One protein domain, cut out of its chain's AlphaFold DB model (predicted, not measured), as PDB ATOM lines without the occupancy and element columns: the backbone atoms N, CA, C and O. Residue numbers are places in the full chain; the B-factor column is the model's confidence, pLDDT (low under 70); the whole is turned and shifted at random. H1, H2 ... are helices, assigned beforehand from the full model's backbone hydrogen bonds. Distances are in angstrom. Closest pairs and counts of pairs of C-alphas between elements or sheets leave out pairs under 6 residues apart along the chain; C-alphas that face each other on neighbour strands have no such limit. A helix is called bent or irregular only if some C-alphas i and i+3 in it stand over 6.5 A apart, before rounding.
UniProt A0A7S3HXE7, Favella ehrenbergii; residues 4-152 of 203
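Overview. This is residues 4 to 152 of the 203 residues of a protein of Favella ehrenbergii (UniProt A0A7S3HXE7). Four long helices lie lengthwise in a loose, rod-shaped bundle, each running back the opposite way to the one before it in the chain. H2 lies in the middle, with H1 packed on it and H3 packed on another side; H4 runs alongside H3, both of them bent, and the arm H4b carries the rod's length on to one end, at Glu 152. The printed part has 149 residues with four named helices, in the order H1, H2, H3, H4, and no named strand; the class is all helix. The whole is loose, with a radius of gyration of the C-alphas of 18.3 A, and spans 64 by 26 by 20 A.

Along the chain. H4, residues 109 to 152, is the longest helix; by its hydrogen bonds it was assigned as one helix, but it is bent, with C-alphas 132 and 135 6.8 A apart. Its arms are H4a, residues 109 to 132, 34.0 A long, and H4b, residues 135 to 152, 25.9 A long, ending with C-alpha 152 at (-15.644, 23.250, -12.002). H4a is itself irregular, with C-alphas 111 and 114 6.6 A apart. H3, residues 63 to 97, also assigned as one helix by its hydrogen bonds, is bent, with C-alphas 81 and 84 7.5 A apart: H3a is residues 63 to 81, 27.6 A, and H3b residues 84 to 97, 18.6 A. H2, residues 32 to 59, is 42.2 A long, has a kink of 32 degrees near residue 45, and is only just irregular, with C-alphas 53 and 56 7.0 A apart. H1, residues 4 to 26, is 31.5 A long and begins with C-alpha 4 at (-11.732, 48.719, -29.219).

Arrangement. H1, H2, H3a, H3b and H4a form a bundle, helices side by side. H4a and H3b, a hairpin, touch at a shallow tilt of 7 degrees, closest at the C-alphas of Ser 123 and Tyr 84, 5.7 A. H4b touches H3a, closest at Gln 138 and Ala 70, C-alphas 5.5 A apart. H2 and H3a, a hairpin, touch at a shallow tilt of 28 degrees, with the C-alphas of Leu 47 and Thr 76 closest at 5.4 A. H1 and H2, also a hairpin, touch at 32 degrees, a shallow tilt only just short of steep, with the C-alphas of Ser 15 and Val 41 closest at 4.7 A. H1 and H3a are apart. Every O i to N i+4 pair is within hydrogen-bond range in H1, H3b and H4b; the figures are 18 of 24 in H2, 12 of 15 in H3a and 18 of 20 in H4a.

Size, cuts and confidence. The C-alphas farthest apart, those of Val 107 and Glu 152, are 65.4 A apart. The printed part has no cut; the link from H3 to H4 is long, with 11 residues. Mean pLDDT of the printed part is 81.8, with residues 25 to 30, 61, 102 and 105 to 109 under 70.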
ATOM      1  N   MET A   4     -10.421  49.277 -28.907       70.81
ATOM      2  CA  MET A   4     -11.732  48.719 -29.219       70.81
ATOM      3  C   MET A   4     -12.878  49.572 -28.661       70.81
ATOM      4  O   MET A   4     -13.837  49.853 -29.378       70.81
ATOM      5  N   ALA A   5     -12.773  50.041 -27.415       72.56
ATOM      6  CA  ALA A   5     -13.782  50.914 -26.818       72.56
ATOM      7  C   ALA A   5     -13.846  52.268 -27.542       72.56
ATOM      8  O   ALA A   5     -14.932  52.784 -27.791       72.56
ATOM      9  N   ALA A   6     -12.693  52.814 -27.942       80.06
ATOM     10  CA  ALA A   6     -12.632  54.040 -28.736       80.06
ATOM     11  C   ALA A   6     -13.283  53.862 -30.120       80.06
ATOM     12  O   ALA A   6     -14.076  54.701 -30.541       80.06
ATOM     13  N   THR A   7     -13.009  52.743 -30.795       80.94
ATOM     14  CA  THR A   7     -13.584  52.411 -32.110       80.94
ATOM     15  C   THR A   7     -15.089  52.188 -32.026       80.94
ATOM     16  O   THR A   7     -15.848  52.745 -32.818       80.94
ATOM     17  N   GLY A   8     -15.538  51.433 -31.020       80.44
ATOM     18  CA  GLY A   8     -16.953  51.218 -30.747       80.44
ATOM     19  C   GLY A   8     -17.685  52.522 -30.430       80.44
ATOM     20  O   GLY A   8     -18.780  52.755 -30.942       80.44
ATOM     21  N   PHE A   9     -17.062  53.418 -29.659       83.19
ATOM     22  CA  PHE A   9     -17.611  54.740 -29.368       83.19
ATOM     23  C   PHE A   9     -17.730  55.600 -30.628       83.19
ATOM     24  O   PHE A   9     -18.799  56.152 -30.883       83.19
ATOM     25  N   LEU A  10     -16.671  55.686 -31.442       83.94
ATOM     26  CA  LEU A  10     -16.680  56.448 -32.696       83.94
ATOM     27  C   LEU A  10     -17.782  55.955 -33.639       83.94
ATOM     28  O   LEU A  10     -18.569  56.764 -34.131       83.94
ATOM     29  N   ASN A  11     -17.902  54.638 -33.814       83.81
ATOM     30  CA  ASN A  11     -18.955  54.031 -34.623       83.81
ATOM     31  C   ASN A  11     -20.355  54.270 -34.055       83.81
ATOM     32  O   ASN A  11     -21.295  54.514 -34.813       83.81
ATOM     33  N   THR A  12     -20.505  54.258 -32.729       82.00
ATOM     34  CA  THR A  12     -21.776  54.566 -32.062       82.00
ATOM     35  C   THR A  12     -22.171  56.022 -32.295       82.00
ATOM     36  O   THR A  12     -23.282  56.290 -32.747       82.00
ATOM     37  N   VAL A  13     -21.259  56.970 -32.049       84.62
ATOM     38  CA  VAL A  13     -21.500  58.406 -32.264       84.62
ATOM     39  C   VAL A  13     -21.834  58.678 -33.726       84.62
ATOM     40  O   VAL A  13     -22.808  59.374 -34.010       84.62
ATOM     41  N   PHE A  14     -21.073  58.090 -34.651       83.44
ATOM     42  CA  PHE A  14     -21.326  58.194 -36.083       83.44
ATOM     43  C   PHE A  14     -22.706  57.644 -36.463       83.44
ATOM     44  O   PHE A  14     -23.481  58.336 -37.125       83.44
ATOM     45  N   SER A  15     -23.047  56.439 -35.998       83.44
ATOM     46  CA  SER A  15     -24.331  55.793 -36.288       83.44
ATOM     47  C   SER A  15     -25.507  56.612 -35.757       83.44
ATOM     48  O   SER A  15     -26.468  56.845 -36.483       83.44
ATOM     49  N   VAL A  16     -25.413  57.123 -34.526       82.88
ATOM     50  CA  VAL A  16     -26.450  57.972 -33.922       82.88
ATOM     51  C   VAL A  16     -26.581  59.301 -34.668       82.88
ATOM     52  O   VAL A  16     -27.691  59.719 -34.995       82.88
ATOM     53  N   TYR A  17     -25.464  59.961 -34.985       84.06
ATOM     54  CA  TYR A  17     -25.467  61.210 -35.747       84.06
ATOM     55  C   TYR A  17     -26.146  61.036 -37.110       84.06
ATOM     56  O   TYR A  17     -27.055  61.792 -37.464       84.06
ATOM     57  N   MET A  18     -25.735  60.012 -37.858       78.75
ATOM     58  CA  MET A  18     -26.274  59.727 -39.182       78.75
ATOM     59  C   MET A  18     -27.730  59.248 -39.126       78.75
ATOM     60  O   MET A  18     -28.503  59.601 -40.011       78.75
ATOM     61  N   TRP A  19     -28.141  58.536 -38.071       82.12
ATOM     62  CA  TRP A  19     -29.539  58.172 -37.825       82.12
ATOM     63  C   TRP A  19     -30.440  59.404 -37.700       82.12
ATOM     64  O   TRP A  19     -31.463  59.503 -38.374       82.12
ATOM     65  N   PHE A  20     -30.045  60.384 -36.883       81.75
ATOM     66  CA  PHE A  20     -30.814  61.622 -36.740       81.75
ATOM     67  C   PHE A  20     -30.786  62.476 -38.008       81.75
ATOM     68  O   PHE A  20     -31.791  63.100 -38.350       81.75
ATOM     69  N   LYS A  21     -29.666  62.480 -38.744       76.69
ATOM     70  CA  LYS A  21     -29.597  63.119 -40.066       76.69
ATOM     71  C   LYS A  21     -30.524  62.456 -41.075       76.69
ATOM     72  O   LYS A  21     -31.150  63.176 -41.847       76.69
ATOM     73  N   TRP A  22     -30.619  61.130 -41.054       71.81
ATOM     74  CA  TRP A  22     -31.561  60.383 -41.872       71.81
ATOM     75  C   TRP A  22     -32.994  60.757 -41.497       71.81
ATOM     76  O   TRP A  22     -33.674  61.329 -42.337       71.81
ATOM     77  N   LEU A  23     -33.404  60.591 -40.232       77.31
ATOM     78  CA  LEU A  23     -34.757  60.935 -39.768       77.31
ATOM     79  C   LEU A  23     -35.168  62.371 -40.123       77.31
ATOM     80  O   LEU A  23     -36.292  62.599 -40.551       77.31
ATOM     81  N   GLY A  24     -34.263  63.339 -39.967       72.81
ATOM     82  CA  GLY A  24     -34.554  64.743 -40.257       72.81
ATOM     83  C   GLY A  24     -34.709  65.080 -41.743       72.81
ATOM     84  O   GLY A  24     -35.276  66.120 -42.051       72.81
ATOM     85  N   ASN A  25     -34.209  64.245 -42.660       65.50
ATOM     86  CA  ASN A  25     -34.277  64.502 -44.106       65.50
ATOM     87  C   ASN A  25     -35.141  63.485 -44.875       65.50
ATOM     88  O   ASN A  25     -35.653  63.812 -45.940       65.50
ATOM     89  N   SER A  26     -35.307  62.264 -44.361       58.69
ATOM     90  CA  SER A  26     -36.031  61.170 -45.020       58.69
ATOM     91  C   SER A  26     -37.537  61.189 -44.768       58.69
ATOM     92  O   SER A  26     -38.264  60.492 -45.471       58.69
ATOM     93  N   LEU A  27     -38.005  61.930 -43.757       56.91
ATOM     94  CA  LEU A  27     -39.438  62.079 -43.481       56.91
ATOM     95  C   LEU A  27     -40.155  62.908 -44.562       56.91
ATOM     96  O   LEU A  27     -41.350  62.705 -44.757       56.91
ATOM     97  N   ASP A  28     -39.416  63.741 -45.308       57.16
ATOM     98  CA  ASP A  28     -39.953  64.580 -46.388       57.16
ATOM     99  C   ASP A  28     -39.505  64.132 -47.801       57.16
ATOM    100  O   ASP A  28     -40.281  64.258 -48.744       57.16
ATOM    101  N   ASP A  29     -38.302  63.555 -47.962       60.75
ATOM    102  CA  ASP A  29     -37.735  63.092 -49.249       60.75
ATOM    103  C   ASP A  29     -37.093  61.691 -49.089       60.75
ATOM    104  O   ASP A  29     -35.906  61.549 -48.769       60.75
ATOM    105  N   SER A  30     -37.858  60.618 -49.315       60.59
ATOM    106  CA  SER A  30     -37.358  59.232 -49.231       60.59
ATOM    107  C   SER A  30     -36.607  58.814 -50.502       60.59
ATOM    108  O   SER A  30     -37.136  58.158 -51.394       60.59
ATOM    109  N   THR A  31     -35.337  59.206 -50.593       74.50
ATOM    110  CA  THR A  31     -34.478  58.940 -51.755       74.50
ATOM    111  C   THR A  31     -33.499  57.789 -51.497       74.50
ATOM    112  O   THR A  31     -33.104  57.529 -50.353       74.50
ATOM    113  N   SER A  32     -33.050  57.106 -52.558       76.62
ATOM    114  CA  SER A  32     -32.004  56.068 -52.473       76.62
ATOM    115  C   SER A  32     -30.732  56.588 -51.793       76.62
ATOM    116  O   SER A  32     -30.048  55.837 -51.098       76.62
ATOM    117  N   PHE A  33     -30.463  57.896 -51.900       76.62
ATOM    118  CA  PHE A  33     -29.399  58.584 -51.172       76.62
ATOM    119  C   PHE A  33     -29.499  58.403 -49.660       76.62
ATOM    120  O   PHE A  33     -28.567  57.885 -49.039       76.62
ATOM    121  N   TRP A  34     -30.629  58.761 -49.058       77.00
ATOM    122  CA  TRP A  34     -30.818  58.601 -47.618       77.00
ATOM    123  C   TRP A  34     -30.865  57.132 -47.213       77.00
ATOM    124  O   TRP A  34     -30.344  56.766 -46.160       77.00
ATOM    125  N   PHE A  35     -31.401  56.270 -48.075       78.75
ATOM    126  CA  PHE A  35     -31.411  54.830 -47.841       78.75
ATOM    127  C   PHE A  35     -29.993  54.232 -47.785       78.75
ATOM    128  O   PHE A  35     -29.724  53.364 -46.955       78.75
ATOM    129  N   SER A  36     -29.050  54.743 -48.587       82.00
ATOM    130  CA  SER A  36     -27.649  54.291 -48.549       82.00
ATOM    131  C   SER A  36     -26.957  54.625 -47.230       82.00
ATOM    132  O   SER A  36     -26.255  53.798 -46.650       82.00
ATOM    133  N   TRP A  37     -27.246  55.804 -46.680       81.25
ATOM    134  CA  TRP A  37     -26.749  56.204 -45.369       81.25
ATOM    135  C   TRP A  37     -27.418  55.455 -44.223       81.25
ATOM    136  O   TRP A  37     -26.757  55.134 -43.238       81.25
ATOM    137  N   PHE A  38     -28.700  55.124 -44.351       82.62
ATOM    138  CA  PHE A  38     -29.393  54.277 -43.386       82.62
ATOM    139  C   PHE A  38     -28.760  52.883 -43.297       82.62
ATOM    140  O   PHE A  38     -28.500  52.399 -42.197       82.62
ATOM    141  N   PHE A  39     -28.428  52.256 -44.430       83.81
ATOM    142  CA  PHE A  39     -27.708  50.981 -44.415       83.81
ATOM    143  C   PHE A  39     -26.305  51.100 -43.828       83.81
ATOM    144  O   PHE A  39     -25.864  50.186 -43.127       83.81
ATOM    145  N   ALA A  40     -25.598  52.205 -44.082       84.56
ATOM    146  CA  ALA A  40     -24.315  52.489 -43.442       84.56
ATOM    147  C   ALA A  40     -24.446  52.579 -41.915       84.56
ATOM    148  O   ALA A  40     -23.617  52.016 -41.198       84.56
ATOM    149  N   VAL A  41     -25.508  53.217 -41.416       84.81
ATOM    150  CA  VAL A  41     -25.829  53.296 -39.984       84.81
ATOM    151  C   VAL A  41     -26.186  51.938 -39.406       84.81
ATOM    152  O   VAL A  41     -25.664  51.576 -38.360       84.81
ATOM    153  N   LEU A  42     -27.045  51.168 -40.072       85.31
ATOM    154  CA  LEU A  42     -27.424  49.833 -39.614       85.31
ATOM    155  C   LEU A  42     -26.217  48.907 -39.541       85.31
ATOM    156  O   LEU A  42     -26.047  48.207 -38.552       85.31
ATOM    157  N   THR A  43     -25.368  48.924 -40.567       86.88
ATOM    158  CA  THR A  43     -24.185  48.062 -40.622       86.88
ATOM    159  C   THR A  43     -23.227  48.393 -39.485       86.88
ATOM    160  O   THR A  43     -22.873  47.514 -38.709       86.88
ATOM    161  N   ASN A  44     -22.851  49.662 -39.320       85.94
ATOM    162  CA  ASN A  44     -21.930  50.047 -38.250       85.94
ATOM    163  C   ASN A  44     -22.567  49.915 -36.865       85.94
ATOM    164  O   ASN A  44     -21.936  49.421 -35.935       85.94
ATOM    165  N   GLY A  45     -23.838  50.284 -36.738       83.44
ATOM    166  CA  GLY A  45     -24.590  50.189 -35.498       83.44
ATOM    167  C   GLY A  45     -24.728  48.751 -35.009       83.44
ATOM    168  O   GLY A  45     -24.385  48.462 -33.868       83.44
ATOM    169  N   LEU A  46     -25.175  47.830 -35.868       87.44
ATOM    170  CA  LEU A  46     -25.367  46.424 -35.501       87.44
ATOM    171  C   LEU A  46     -24.058  45.714 -35.162       87.44
ATOM    172  O   LEU A  46     -24.057  44.818 -34.323       87.44
ATOM    173  N   LEU A  47     -22.958  46.096 -35.807       88.12
ATOM    174  CA  LEU A  47     -21.670  45.448 -35.597       88.12
ATOM    175  C   LEU A  47     -20.945  46.007 -34.369       88.12
ATOM    176  O   LEU A  47     -20.442  45.237 -33.554       88.12
ATOM    177  N   TRP A  48     -20.927  47.328 -34.194       85.69
ATOM    178  CA  TRP A  48     -20.087  47.973 -33.184       85.69
ATOM    179  C   TRP A  48     -20.810  48.347 -31.894       85.69
ATOM    180  O   TRP A  48     -20.184  48.297 -30.836       85.69
ATOM    181  N   ILE A  49     -22.103  48.698 -31.928       86.38
ATOM    182  CA  ILE A  49     -22.822  49.113 -30.708       86.38
ATOM    183  C   ILE A  49     -22.917  47.955 -29.707       86.38
ATOM    184  O   ILE A  49     -22.577  48.175 -28.543       86.38
ATOM    185  N   PRO A  50     -23.299  46.720 -30.095       86.88
ATOM    186  CA  PRO A  50     -23.331  45.611 -29.147       86.88
ATOM    187  C   PRO A  50     -21.964  45.336 -28.519       86.88
ATOM    188  O   PRO A  50     -21.888  45.096 -27.316       86.88
ATOM    189  N   LEU A  51     -20.879  45.429 -29.297       84.38
ATOM    190  CA  LEU A  51     -19.516  45.281 -28.782       84.38
ATOM    191  C   LEU A  51     -19.147  46.393 -27.808       84.38
ATOM    192  O   LEU A  51     -18.596  46.118 -26.749       84.38
ATOM    193  N   PHE A  52     -19.478  47.639 -28.138       85.31
ATOM    194  CA  PHE A  52     -19.213  48.783 -27.276       85.31
ATOM    195  C   PHE A  52     -19.985  48.703 -25.953       85.31
ATOM    196  O   PHE A  52     -19.426  48.979 -24.895       85.31
ATOM    197  N   VAL A  53     -21.255  48.291 -25.996       84.56
ATOM    198  CA  VAL A  53     -22.115  48.171 -24.808       84.56
ATOM    199  C   VAL A  53     -21.692  47.001 -23.922       84.56
ATOM    200  O   VAL A  53     -21.744  47.110 -22.701       84.56
ATOM    201  N   THR A  54     -21.273  45.884 -24.518       83.62
ATOM    202  CA  THR A  54     -20.839  44.698 -23.763       83.62
ATOM    203  C   THR A  54     -19.399  44.803 -23.265       83.62
ATOM    204  O   THR A  54     -19.053  44.135 -22.294       83.62
ATOM    205  N   TRP A  55     -18.585  45.687 -23.849       81.44
ATOM    206  CA  TRP A  55     -17.177  45.879 -23.499       81.44
ATOM    207  C   TRP A  55     -16.915  46.056 -21.987       81.44
ATOM    208  O   TRP A  55     -16.083  45.326 -21.447       81.44
ATOM    209  N   PRO A  56     -17.615  46.947 -21.249       79.12
ATOM    210  CA  PRO A  56     -17.371  47.121 -19.815       79.12
ATOM    211  C   PRO A  56     -17.718  45.881 -18.987       79.12
ATOM    212  O   PRO A  56     -17.172  45.689 -17.903       79.12
ATOM    213  N   ALA A  57     -18.621  45.033 -19.482       76.44
ATOM    214  CA  ALA A  57     -19.032  43.831 -18.775       76.44
ATOM    215  C   ALA A  57     -17.956  42.734 -18.824       76.44
ATOM    216  O   ALA A  57     -17.992  41.827 -17.999       76.44
ATOM    217  N   VAL A  58     -16.961  42.825 -19.716       71.62
ATOM    218  CA  VAL A  58     -15.865  41.843 -19.785       71.62
ATOM    219  C   VAL A  58     -15.001  41.820 -18.517       71.62
ATOM    220  O   VAL A  58     -14.375  40.803 -18.230       71.62
ATOM    221  N   PHE A  59     -14.986  42.917 -17.753       71.81
ATOM    222  CA  PHE A  59     -14.187  43.049 -16.530       71.81
ATOM    223  C   PHE A  59     -14.878  42.491 -15.282       71.81
ATOM    224  O   PHE A  59     -14.228  42.293 -14.262       71.81
ATOM    225  N   THR A  60     -16.195  42.281 -15.326       70.50
ATOM    226  CA  THR A  60     -16.990  41.927 -14.136       70.50
ATOM    227  C   THR A  60     -17.873  40.703 -14.326       70.50
ATOM    228  O   THR A  60     -18.438  40.207 -13.353       70.50
ATOM    229  N   ALA A  61     -18.015  40.203 -15.553       69.12
ATOM    230  CA  ALA A  61     -18.923  39.113 -15.866       69.12
ATOM    231  C   ALA A  61     -18.199  37.781 -16.125       69.12
ATOM    232  O   ALA A  61     -17.053  37.747 -16.564       69.12
ATOM    233  N   GLY A  62     -18.902  36.673 -15.862       74.31
ATOM    234  CA  GLY A  62     -18.403  35.312 -16.091       74.31
ATOM    235  C   GLY A  62     -18.284  34.930 -17.573       74.31
ATOM    236  O   GLY A  62     -18.621  35.716 -18.468       74.31
ATOM    237  N   SER A  63     -17.849  33.694 -17.835       79.69
ATOM    238  CA  SER A  63     -17.613  33.137 -19.181       79.69
ATOM    239  C   SER A  63     -18.736  33.388 -20.184       79.69
ATOM    240  O   SER A  63     -18.449  33.667 -21.345       79.69
ATOM    241  N   THR A  64     -20.008  33.375 -19.777       84.25
ATOM    242  CA  THR A  64     -21.146  33.672 -20.667       84.25
ATOM    243  C   THR A  64     -21.009  35.014 -21.391       84.25
ATOM    244  O   THR A  64     -21.212  35.089 -22.603       84.25
ATOM    245  N   THR A  65     -20.636  36.079 -20.680       83.06
ATOM    246  CA  THR A  65     -20.496  37.419 -21.271       83.06
ATOM    247  C   THR A  65     -19.251  37.511 -22.142       83.06
ATOM    248  O   THR A  65     -19.292  38.115 -23.213       83.06
ATOM    249  N   VAL A  66     -18.162  36.865 -21.723       84.50
ATOM    250  CA  VAL A  66     -16.928  36.788 -22.512       84.50
ATOM    251  C   VAL A  66     -17.178  36.049 -23.833       84.50
ATOM    252  O   VAL A  66     -16.770  36.518 -24.893       84.50
ATOM    253  N   ASN A  67     -17.939  34.954 -23.799       85.88
ATOM    254  CA  ASN A  67     -18.340  34.196 -24.984       85.88
ATOM    255  C   ASN A  67     -19.302  34.979 -25.885       85.88
ATOM    256  O   ASN A  67     -19.170  34.935 -27.109       85.88
ATOM    257  N   LEU A  68     -20.236  35.741 -25.307       89.19
ATOM    258  CA  LEU A  68     -21.085  36.655 -26.074       89.19
ATOM    259  C   LEU A  68     -20.239  37.703 -26.804       89.19
ATOM    260  O   LEU A  68     -20.435  37.940 -27.993       89.19
ATOM    261  N   MET A  69     -19.269  38.300 -26.121       86.56
ATOM    262  CA  MET A  69     -18.375  39.287 -26.713       86.56
ATOM    263  C   MET A  69     -17.483  38.680 -27.800       86.56
ATOM    264  O   MET A  69     -17.306  39.277 -28.862       86.56
ATOM    265  N   ALA A  70     -16.996  37.455 -27.593       87.25
ATOM    266  CA  ALA A  70     -16.290  36.692 -28.611       87.25
ATOM    267  C   ALA A  70     -17.171  36.438 -29.842       87.25
ATOM    268  O   ALA A  70     -16.715  36.639 -30.967       87.25
ATOM    269  N   PHE A  71     -18.441  36.076 -29.664       90.44
ATOM    270  CA  PHE A  71     -19.389  35.935 -30.769       90.44
ATOM    271  C   PHE A  71     -19.619  37.261 -31.511       90.44
ATOM    272  O   PHE A  71     -19.482  37.317 -32.734       90.44
ATOM    273  N   LEU A  72     -19.900  38.342 -30.778       89.69
ATOM    274  CA  LEU A  72     -20.107  39.675 -31.345       89.69
ATOM    275  C   LEU A  72     -18.861  40.169 -32.097       89.69
ATOM    276  O   LEU A  72     -18.982  40.774 -33.159       89.69
ATOM    277  N   SER A  73     -17.657  39.846 -31.612       87.81
ATOM    278  CA  SER A  73     -16.413  40.199 -32.299       87.81
ATOM    279  C   SER A  73     -16.320  39.510 -33.663       87.81
ATOM    280  O   SER A  73     -16.034  40.169 -34.659       87.81
ATOM    281  N   ARG A  74     -16.678  38.220 -33.762       87.94
ATOM    282  CA  ARG A  74     -16.704  37.489 -35.043       87.94
ATOM    283  C   ARG A  74     -17.706  38.088 -36.023       87.94
ATOM    284  O   ARG A  74     -17.422  38.115 -37.216       87.94
ATOM    285  N   LEU A  75     -18.845  38.596 -35.546       88.94
ATOM    286  CA  LEU A  75     -19.816  39.262 -36.418       88.94
ATOM    287  C   LEU A  75     -19.210  40.475 -37.136       88.94
ATOM    288  O   LEU A  75     -19.544  40.705 -38.295       88.94
ATOM    289  N   THR A  76     -18.266  41.198 -36.525       87.44
ATOM    290  CA  THR A  76     -17.599  42.332 -37.197       87.44
ATOM    291  C   THR A  76     -16.769  41.922 -38.414       87.44
ATOM    292  O   THR A  76     -16.631  42.702 -39.360       87.44
ATOM    293  N   LEU A  77     -16.307  40.666 -38.478       87.50
ATOM    294  CA  LEU A  77     -15.670  40.138 -39.685       87.50
ATOM    295  C   LEU A  77     -16.658  40.070 -40.855       87.50
ATOM    296  O   LEU A  77     -16.256  40.307 -41.988       87.50
ATOM    297  N   LEU A  78     -17.952  39.821 -40.616       86.06
ATOM    298  CA  LEU A  78     -18.963  39.885 -41.683       86.06
ATOM    299  C   LEU A  78     -19.095  41.304 -42.250       86.06
ATOM    300  O   LEU A  78     -19.301  41.472 -43.453       86.06
ATOM    301  N   GLY A  79     -18.924  42.321 -41.400       82.19
ATOM    302  CA  GLY A  79     -18.759  43.707 -41.838       82.19
ATOM    303  C   GLY A  79     -17.595  43.846 -42.806       82.19
ATOM    304  O   GLY A  79     -17.779  44.254 -43.955       82.19
ATOM    305  N   SER A  80     -16.429  43.398 -42.343       84.75
ATOM    306  CA  SER A  80     -15.144  43.475 -43.045       84.75
ATOM    307  C   SER A  80     -15.114  42.715 -44.371       84.75
ATOM    308  O   SER A  80     -14.451  43.146 -45.307       84.75
ATOM    309  N   TYR A  81     -15.817  41.586 -44.480       84.56
ATOM    310  CA  TYR A  81     -15.834  40.768 -45.697       84.56
ATOM    311  C   TYR A  81     -16.942  41.146 -46.675       84.56
ATOM    312  O   TYR A  81     -16.783  40.925 -47.874       84.56
ATOM    313  N   PHE A  82     -18.064  41.689 -46.195       88.88
ATOM    314  CA  PHE A  82     -19.241  41.870 -47.041       88.88
ATOM    315  C   PHE A  82     -19.940  43.210 -46.835       88.88
ATOM    316  O   PHE A  82     -20.032  43.994 -47.781       88.88
ATOM    317  N   PHE A  83     -20.445  43.492 -45.632       89.31
ATOM    318  CA  PHE A  83     -21.417  44.578 -45.471       89.31
ATOM    319  C   PHE A  83     -20.843  45.970 -45.752       89.31
ATOM    320  O   PHE A  83     -21.536  46.787 -46.362       89.31
ATOM    321  N   TYR A  84     -19.587  46.247 -45.382       89.31
ATOM    322  CA  TYR A  84     -18.967  47.544 -45.677       89.31
ATOM    323  C   TYR A  84     -18.800  47.772 -47.183       89.31
ATOM    324  O   TYR A  84     -19.132  48.839 -47.702       89.31
ATOM    325  N   TRP A  85     -18.369  46.741 -47.911       90.38
ATOM    326  CA  TRP A  85     -18.160  46.809 -49.359       90.38
ATOM    327  C   TRP A  85     -19.471  46.882 -50.136       90.38
ATOM    328  O   TRP A  85     -19.570  47.635 -51.103       90.38
ATOM    329  N   ALA A  86     -20.496  46.152 -49.688       90.44
ATOM    330  CA  ALA A  86     -21.836  46.241 -50.256       90.44
ATOM    331  C   ALA A  86     -22.411  47.661 -50.102       90.44
ATOM    332  O   ALA A  86     -22.940  48.219 -51.066       90.44
ATOM    333  N   ASN A  87     -22.238  48.281 -48.928       90.00
ATOM    334  CA  ASN A  87     -22.641  49.672 -48.711       90.00
ATOM    335  C   ASN A  87     -21.856  50.653 -49.574       90.00
ATOM    336  O   ASN A  87     -22.451  51.556 -50.156       90.00
ATOM    337  N   LEU A  88     -20.538  50.475 -49.693       90.12
ATOM    338  CA  LEU A  88     -19.724  51.293 -50.590       90.12
ATOM    339  C   LEU A  88     -20.197  51.172 -52.040       90.12
ATOM    340  O   LEU A  88     -20.324  52.187 -52.717       90.12
ATOM    341  N   GLY A  89     -20.531  49.968 -52.509       89.00
ATOM    342  CA  GLY A  89     -21.119  49.775 -53.835       89.00
ATOM    343  C   GLY A  89     -22.434  50.541 -54.008       89.00
ATOM    344  O   GLY A  89     -22.633  51.221 -55.016       89.00
ATOM    345  N   PHE A  90     -23.303  50.501 -52.997       87.75
ATOM    346  CA  PHE A  90     -24.581  51.209 -53.027       87.75
ATOM    347  C   PHE A  90     -24.422  52.738 -52.967       87.75
ATOM    348  O   PHE A  90     -25.078  53.457 -53.724       87.75
ATOM    349  N   MET A  91     -23.501  53.249 -52.146       88.25
ATOM    350  CA  MET A  91     -23.134  54.669 -52.121       88.25
ATOM    351  C   MET A  91     -22.522  55.118 -53.445       88.25
ATOM    352  O   MET A  91     -22.881  56.175 -53.953       88.25
ATOM    353  N   TYR A  92     -21.639  54.313 -54.041       89.25
ATOM    354  CA  TYR A  92     -21.032  54.627 -55.331       89.25
ATOM    355  C   TYR A  92     -22.094  54.764 -56.426       89.25
ATOM    356  O   TYR A  92     -22.108  55.750 -57.167       89.25
ATOM    357  N   TYR A  93     -23.019  53.803 -56.497       86.44
ATOM    358  CA  TYR A  93     -24.129  53.848 -57.443       86.44
ATOM    359  C   TYR A  93     -24.966  55.119 -57.250       86.44
ATOM    360  O   TYR A  93     -25.196  55.875 -58.193       86.44
ATOM    361  N   THR A  94     -25.337  55.390 -56.000       84.50
ATOM    362  CA  THR A  94     -26.205  56.508 -55.627       84.50
ATOM    363  C   THR A  94     -25.555  57.874 -55.866       84.50
ATOM    364  O   THR A  94     -26.230  58.828 -56.247       84.50
ATOM    365  N   PHE A  95     -24.249  58.006 -55.631       83.50
ATOM    366  CA  PHE A  95     -23.565  59.297 -55.715       83.50
ATOM    367  C   PHE A  95     -23.039  59.597 -57.119       83.50
ATOM    368  O   PHE A  95     -23.006  60.763 -57.507       83.50
ATOM    369  N   TYR A  96     -22.628  58.570 -57.873       84.75
ATOM    370  CA  TYR A  96     -21.898  58.753 -59.131       84.75
ATOM    371  C   TYR A  96     -22.575  58.148 -60.356       84.75
ATOM    372  O   TYR A  96     -22.402  58.681 -61.447       84.75
ATOM    373  N   SER A  97     -23.309  57.041 -60.211       84.88
ATOM    374  CA  SER A  97     -23.868  56.331 -61.374       84.88
ATOM    375  C   SER A  97     -25.251  56.846 -61.758       84.88
ATOM    376  O   SER A  97     -25.513  57.048 -62.939       84.88
ATOM    377  N   ASP A  98     -26.117  57.100 -60.776       81.94
ATOM    378  CA  ASP A  98     -27.446  57.673 -61.013       81.94
ATOM    379  C   ASP A  98     -27.834  58.689 -59.923       81.94
ATOM    380  O   ASP A  98     -28.749  58.445 -59.132       81.94
ATOM    381  N   PRO A  99     -27.136  59.836 -59.831       75.88
ATOM    382  CA  PRO A  99     -27.405  60.826 -58.791       75.88
ATOM    383  C   PRO A  99     -28.797  61.455 -58.919       75.88
ATOM    384  O   PRO A  99     -29.465  61.665 -57.906       75.88
ATOM    385  N   ALA A 100     -29.254  61.719 -60.147       75.44
ATOM    386  CA  ALA A 100     -30.550  62.340 -60.404       75.44
ATOM    387  C   ALA A 100     -31.716  61.389 -60.088       75.44
ATOM    388  O   ALA A 100     -32.656  61.794 -59.405       75.44
ATOM    389  N   GLY A 101     -31.643  60.123 -60.520       74.31
ATOM    390  CA  GLY A 101     -32.654  59.110 -60.205       74.31
ATOM    391  C   GLY A 101     -32.631  58.672 -58.740       74.31
ATOM    392  O   GLY A 101     -33.672  58.349 -58.173       74.31
ATOM    393  N   SER A 102     -31.469  58.743 -58.083       69.50
ATOM    394  CA  SER A 102     -31.309  58.380 -56.668       69.50
ATOM    395  C   SER A 102     -31.618  59.513 -55.686       69.50
ATOM    396  O   SER A 102     -31.488  59.310 -54.476       69.50
ATOM    397  N   GLY A 103     -31.994  60.701 -56.178       71.31
ATOM    398  CA  GLY A 103     -32.301  61.880 -55.362       71.31
ATOM    399  C   GLY A 103     -31.108  62.413 -54.561       71.31
ATOM    400  O   GLY A 103     -31.282  62.980 -53.479       71.31
ATOM    401  N   SER A 104     -29.891  62.197 -55.067       71.31
ATOM    402  CA  SER A 104     -28.669  62.770 -54.511       71.31
ATOM    403  C   SER A 104     -28.664  64.286 -54.731       71.31
ATOM    404  O   SER A 104     -28.869  64.758 -55.846       71.31
ATOM    405  N   LYS A 105     -28.414  65.064 -53.669       69.31
ATOM    406  CA  LYS A 105     -28.355  66.541 -53.735       69.31
ATOM    407  C   LYS A 105     -26.979  67.070 -54.153       69.31
ATOM    408  O   LYS A 105     -26.779  68.283 -54.195       69.31
ATOM    409  N   PHE A 106     -26.024  66.184 -54.433       68.62
ATOM    410  CA  PHE A 106     -24.700  66.591 -54.887       68.62
ATOM    411  C   PHE A 106     -24.787  67.119 -56.318       68.62
ATOM    412  O   PHE A 106     -25.105  66.386 -57.250       68.62
ATOM    413  N   VAL A 107     -24.504  68.414 -56.472       56.66
ATOM    414  CA  VAL A 107     -24.520  69.110 -57.767       56.66
ATOM    415  C   VAL A 107     -23.306  68.708 -58.607       56.66
ATOM    416  O   VAL A 107     -23.352  68.741 -59.835       56.66
ATOM    417  N   THR A 108     -22.216  68.303 -57.948       61.34
ATOM    418  CA  THR A 108     -20.956  67.920 -58.583       61.34
ATOM    419  C   THR A 108     -20.313  66.709 -57.910       61.34
ATOM    420  O   THR A 108     -20.518  66.426 -56.728       61.34
ATOM    421  N   THR A 109     -19.461  66.011 -58.662       65.50
ATOM    422  CA  THR A 109     -18.650  64.873 -58.204       65.50
ATOM    423  C   THR A 109     -17.724  65.251 -57.037       65.50
ATOM    424  O   THR A 109     -17.456  64.419 -56.169       65.50
ATOM    425  N   SER A 110     -17.263  66.508 -56.977       71.06
ATOM    426  CA  SER A 110     -16.390  67.011 -55.907       71.06
ATOM    427  C   SER A 110     -17.083  67.110 -54.552       71.06
ATOM    428  O   SER A 110     -16.416  66.930 -53.539       71.06
ATOM    429  N   ASP A 111     -18.399  67.322 -54.517       71.06
ATOM    430  CA  ASP A 111     -19.145  67.403 -53.257       71.06
ATOM    431  C   ASP A 111     -19.442  66.012 -52.690       71.06
ATOM    432  O   ASP A 111     -19.443  65.825 -51.478       71.06
ATOM    433  N   ALA A 112     -19.635  65.015 -53.559       73.75
ATOM    434  CA  ALA A 112     -19.876  63.624 -53.174       73.75
ATOM    435  C   ALA A 112     -18.607  62.890 -52.697       73.75
ATOM    436  O   ALA A 112     -18.676  61.977 -51.867       73.75
ATOM    437  N   THR A 113     -17.441  63.295 -53.210       83.25
ATOM    438  CA  THR A 113     -16.154  62.620 -52.967       83.25
ATOM    439  C   THR A 113     -15.765  62.554 -51.490       83.25
ATOM    440  O   THR A 113     -15.453  61.456 -51.033       83.25
ATOM    441  N   PRO A 114     -15.833  63.641 -50.698       83.31
ATOM    442  CA  PRO A 114     -15.504  63.595 -49.274       83.31
ATOM    443  C   PRO A 114     -16.398  62.644 -48.475       83.31
ATOM    444  O   PRO A 114     -15.919  61.954 -47.582       83.31
ATOM    445  N   TYR A 115     -17.684  62.571 -48.815       81.00
ATOM    446  CA  TYR A 115     -18.636  61.687 -48.147       81.00
ATOM    447  C   TYR A 115     -18.352  60.215 -48.440       81.00
ATOM    448  O   TYR A 115     -18.288  59.396 -47.522       81.00
ATOM    449  N   PHE A 116     -18.131  59.893 -49.716       86.69
ATOM    450  CA  PHE A 116     -17.756  58.549 -50.136       86.69
ATOM    451  C   PHE A 116     -16.402  58.131 -49.551       86.69
ATOM    452  O   PHE A 116     -16.284  57.059 -48.966       86.69
ATOM    453  N   ALA A 117     -15.388  58.996 -49.660       87.19
ATOM    454  CA  ALA A 117     -14.049  58.746 -49.139       87.19
ATOM    455  C   ALA A 117     -14.039  58.627 -47.610       87.19
ATOM    456  O   ALA A 117     -13.330  57.782 -47.072       87.19
ATOM    457  N   GLY A 118     -14.852  59.424 -46.912       86.31
ATOM    458  CA  GLY A 118     -15.027  59.328 -45.466       86.31
ATOM    459  C   GLY A 118     -15.591  57.970 -45.048       86.31
ATOM    460  O   GLY A 118     -15.031  57.325 -44.163       86.31
ATOM    461  N   TYR A 119     -16.642  57.490 -45.722       87.81
ATOM    462  CA  TYR A 119     -17.197  56.163 -45.437       87.81
ATOM    463  C   TYR A 119     -16.250  55.025 -45.845       87.81
ATOM    464  O   TYR A 119     -16.142  54.030 -45.130       87.81
ATOM    465  N   ALA A 120     -15.518  55.177 -46.952       89.81
ATOM    466  CA  ALA A 120     -14.499  54.217 -47.372       89.81
ATOM    467  C   ALA A 120     -13.355  54.124 -46.354       89.81
ATOM    468  O   ALA A 120     -12.941  53.026 -45.989       89.81
ATOM    469  N   GLY A 121     -12.883  55.267 -45.851       90.00
ATOM    470  CA  GLY A 121     -11.879  55.335 -44.795       90.00
ATOM    471  C   GLY A 121     -12.365  54.692 -43.496       90.00
ATOM    472  O   GLY A 121     -11.634  53.897 -42.914       90.00
ATOM    473  N   LEU A 122     -13.607  54.972 -43.081       88.69
ATOM    474  CA  LEU A 122     -14.220  54.331 -41.915       88.69
ATOM    475  C   LEU A 122     -14.323  52.811 -42.097       88.69
ATOM    476  O   LEU A 122     -13.915  52.065 -41.221       88.69
ATOM    477  N   SER A 123     -14.782  52.350 -43.262       90.88
ATOM    478  CA  SER A 123     -14.893  50.924 -43.597       90.88
ATOM    479  C   SER A 123     -13.544  50.202 -43.553       90.88
ATOM    480  O   SER A 123     -13.446  49.080 -43.057       90.88
ATOM    481  N   LEU A 124     -12.489  50.842 -44.069       90.94
ATOM    482  CA  LEU A 124     -11.123  50.320 -44.020       90.94
ATOM    483  C   LEU A 124     -10.591  50.268 -42.590       90.94
ATOM    484  O   LEU A 124     -10.009  49.260 -42.196       90.94
ATOM    485  N   PHE A 125     -10.802  51.341 -41.826       89.56
ATOM    486  CA  PHE A 125     -10.414  51.407 -40.426       89.56
ATOM    487  C   PHE A 125     -11.109  50.306 -39.627       89.56
ATOM    488  O   PHE A 125     -10.440  49.495 -39.002       89.56
ATOM    489  N   ASP A 126     -12.429  50.204 -39.733       89.25
ATOM    490  CA  ASP A 126     -13.223  49.184 -39.059       89.25
ATOM    491  C   ASP A 126     -12.790  47.772 -39.445       89.25
ATOM    492  O   ASP A 126     -12.624  46.926 -38.570       89.25
ATOM    493  N   SER A 127     -12.514  47.532 -40.731       89.50
ATOM    494  CA  SER A 127     -12.000  46.240 -41.195       89.50
ATOM    495  C   SER A 127     -10.653  45.908 -40.558       89.50
ATOM    496  O   SER A 127     -10.453  44.807 -40.049       89.50
ATOM    497  N   MET A 128      -9.728  46.870 -40.543       90.56
ATOM    498  CA  MET A 128      -8.426  46.719 -39.896       90.56
ATOM    499  C   MET A 128      -8.585  46.415 -38.402       90.56
ATOM    500  O   MET A 128      -7.954  45.488 -37.899       90.56
ATOM    501  N   MET A 129      -9.461  47.142 -37.705       86.75
ATOM    502  CA  MET A 129      -9.723  46.917 -36.284       86.75
ATOM    503  C   MET A 129     -10.320  45.524 -36.047       86.75
ATOM    504  O   MET A 129      -9.851  44.799 -35.173       86.75
ATOM    505  N   SER A 130     -11.284  45.087 -36.854       86.69
ATOM    506  CA  SER A 130     -11.821  43.727 -36.773       86.69
ATOM    507  C   SER A 130     -10.732  42.662 -36.923       86.69
ATOM    508  O   SER A 130     -10.701  41.713 -36.142       86.69
ATOM    509  N   PHE A 131      -9.791  42.819 -37.857       86.88
ATOM    510  CA  PHE A 131      -8.684  41.866 -37.990       86.88
ATOM    511  C   PHE A 131      -7.734  41.869 -36.787       86.88
ATOM    512  O   PHE A 131      -7.268  40.803 -36.392       86.88
ATOM    513  N   LEU A 132      -7.472  43.033 -36.188       86.25
ATOM    514  CA  LEU A 132      -6.561  43.161 -35.048       86.25
ATOM    515  C   LEU A 132      -7.161  42.631 -33.736       86.25
ATOM    516  O   LEU A 132      -6.468  41.947 -32.988       86.25
ATOM    517  N   PHE A 133      -8.435  42.914 -33.443       81.75
ATOM    518  CA  PHE A 133      -9.018  42.598 -32.129       81.75
ATOM    519  C   PHE A 133      -9.734  41.255 -32.063       81.75
ATOM    520  O   PHE A 133      -9.825  40.683 -30.978       81.75
ATOM    521  N   VAL A 134     -10.252  40.721 -33.176       86.44
ATOM    522  CA  VAL A 134     -11.065  39.496 -33.112       86.44
ATOM    523  C   VAL A 134     -10.255  38.323 -32.572       86.44
ATOM    524  O   VAL A 134     -10.735  37.659 -31.658       86.44
ATOM    525  N   GLY A 135      -9.034  38.099 -33.071       84.38
ATOM    526  CA  GLY A 135      -8.161  37.026 -32.578       84.38
ATOM    527  C   GLY A 135      -7.903  37.142 -31.076       84.38
ATOM    528  O   GLY A 135      -8.174  36.210 -30.322       84.38
ATOM    529  N   SER A 136      -7.515  38.335 -30.635       82.94
ATOM    530  CA  SER A 136      -7.253  38.664 -29.235       82.94
ATOM    531  C   SER A 136      -8.444  38.377 -28.307       82.94
ATOM    532  O   SER A 136      -8.274  37.820 -27.222       82.94
ATOM    533  N   ILE A 137      -9.669  38.704 -28.732       84.06
ATOM    534  CA  ILE A 137     -10.886  38.430 -27.950       84.06
ATOM    535  C   ILE A 137     -11.192  36.929 -27.907       84.06
ATOM    536  O   ILE A 137     -11.613  36.432 -26.862       84.06
ATOM    537  N   GLN A 138     -10.964  36.193 -29.002       87.12
ATOM    538  CA  GLN A 138     -11.127  34.733 -28.999       87.12
ATOM    539  C   GLN A 138     -10.156  34.065 -28.033       87.12
ATOM    540  O   GLN A 138     -10.570  33.252 -27.213       87.12
ATOM    541  N   GLU A 139      -8.881  34.444 -28.082       86.50
ATOM    542  CA  GLU A 139      -7.862  33.888 -27.192       86.50
ATOM    543  C   GLU A 139      -8.162  34.181 -25.720       86.50
ATOM    544  O   GLU A 139      -7.885  33.360 -24.844       86.50
ATOM    545  N   TYR A 140      -8.723  35.354 -25.420       83.44
ATOM    546  CA  TYR A 140      -9.184  35.670 -24.072       83.44
ATOM    547  C   TYR A 140     -10.366  34.783 -23.647       83.44
ATOM    548  O   TYR A 140     -10.346  34.222 -22.551       83.44
ATOM    549  N   ALA A 141     -11.357  34.594 -24.522       85.69
ATOM    550  CA  ALA A 141     -12.501  33.725 -24.248       85.69
ATOM    551  C   ALA A 141     -12.082  32.268 -24.013       85.69
ATOM    552  O   ALA A 141     -12.503  31.657 -23.032       85.69
ATOM    553  N   ASP A 142     -11.188  31.737 -24.845       87.19
ATOM    554  CA  ASP A 142     -10.673  30.375 -24.702       87.19
ATOM    555  C   ASP A 142      -9.901  30.192 -23.391       87.19
ATOM    556  O   ASP A 142     -10.057  29.173 -22.714       87.19
ATOM    557  N   ARG A 143      -9.093  31.183 -22.995       85.06
ATOM    558  CA  ARG A 143      -8.394  31.170 -21.700       85.06
ATOM    559  C   ARG A 143      -9.373  31.186 -20.531       85.06
ATOM    560  O   ARG A 143      -9.208  30.392 -19.606       85.06
ATOM    561  N   ARG A 144     -10.411  32.027 -20.582       84.44
ATOM    562  CA  ARG A 144     -11.402  32.102 -19.503       84.44
ATOM    563  C   ARG A 144     -12.233  30.826 -19.389       84.44
ATOM    564  O   ARG A 144     -12.414  30.329 -18.286       84.44
ATOM    565  N   ASN A 145     -12.659  30.252 -20.513       85.94
ATOM    566  CA  ASN A 145     -13.395  28.987 -20.527       85.94
ATOM    567  C   ASN A 145     -12.566  27.832 -19.938       85.94
ATOM    568  O   ASN A 145     -13.107  26.995 -19.223       85.94
ATOM    569  N   LYS A 146     -11.251  27.793 -20.197       86.00
ATOM    570  CA  LYS A 146     -10.352  26.806 -19.574       86.00
ATOM    571  C   LYS A 146     -10.236  26.997 -18.063       86.00
ATOM    572  O   LYS A 146     -10.237  26.010 -17.338       86.00
ATOM    573  N   ALA A 147     -10.137  28.242 -17.596       84.06
ATOM    574  CA  ALA A 147     -10.075  28.542 -16.168       84.06
ATOM    575  C   ALA A 147     -11.368  28.131 -15.446       84.06
ATOM    576  O   ALA A 147     -11.308  27.461 -14.419       84.06
ATOM    577  N   ASP A 148     -12.526  28.458 -16.024       83.81
ATOM    578  CA  ASP A 148     -13.826  28.084 -15.465       83.81
ATOM    579  C   ASP A 148     -13.990  26.547 -15.427       83.81
ATOM    580  O   ASP A 148     -14.402  26.002 -14.405       83.81
ATOM    581  N   ALA A 149     -13.564  25.823 -16.473       84.81
ATOM    582  CA  ALA A 149     -13.605  24.356 -16.500       84.81
ATOM    583  C   ALA A 149     -12.699  23.693 -15.442       84.81
ATOM    584  O   ALA A 149     -13.051  22.655 -14.878       84.81
ATOM    585  N   LEU A 150     -11.529  24.277 -15.157       85.44
ATOM    586  CA  LEU A 150     -10.639  23.797 -14.093       85.44
ATOM    587  C   LEU A 150     -11.246  24.021 -12.704       85.44
ATOM    588  O   LEU A 150     -11.134  23.152 -11.838       85.44
ATOM    589  N   GLU A 151     -11.905  25.159 -12.492       85.31
ATOM    590  CA  GLU A 151     -12.578  25.460 -11.230       85.31
ATOM    591  C   GLU A 151     -13.789  24.538 -11.007       85.31
ATOM    592  O   GLU A 151     -13.966  24.013  -9.906       85.31
ATOM    593  N   GLU A 152     -14.567  24.247 -12.053       85.81
ATOM    594  CA  GLU A 152     -15.644  23.250 -12.002       85.81
ATOM    595  C   GLU A 152     -15.107  21.854 -11.652       85.81
ATOM    596  O   GLU A 152     -15.600  21.223 -10.713       85.81
TER     597      GLU A 152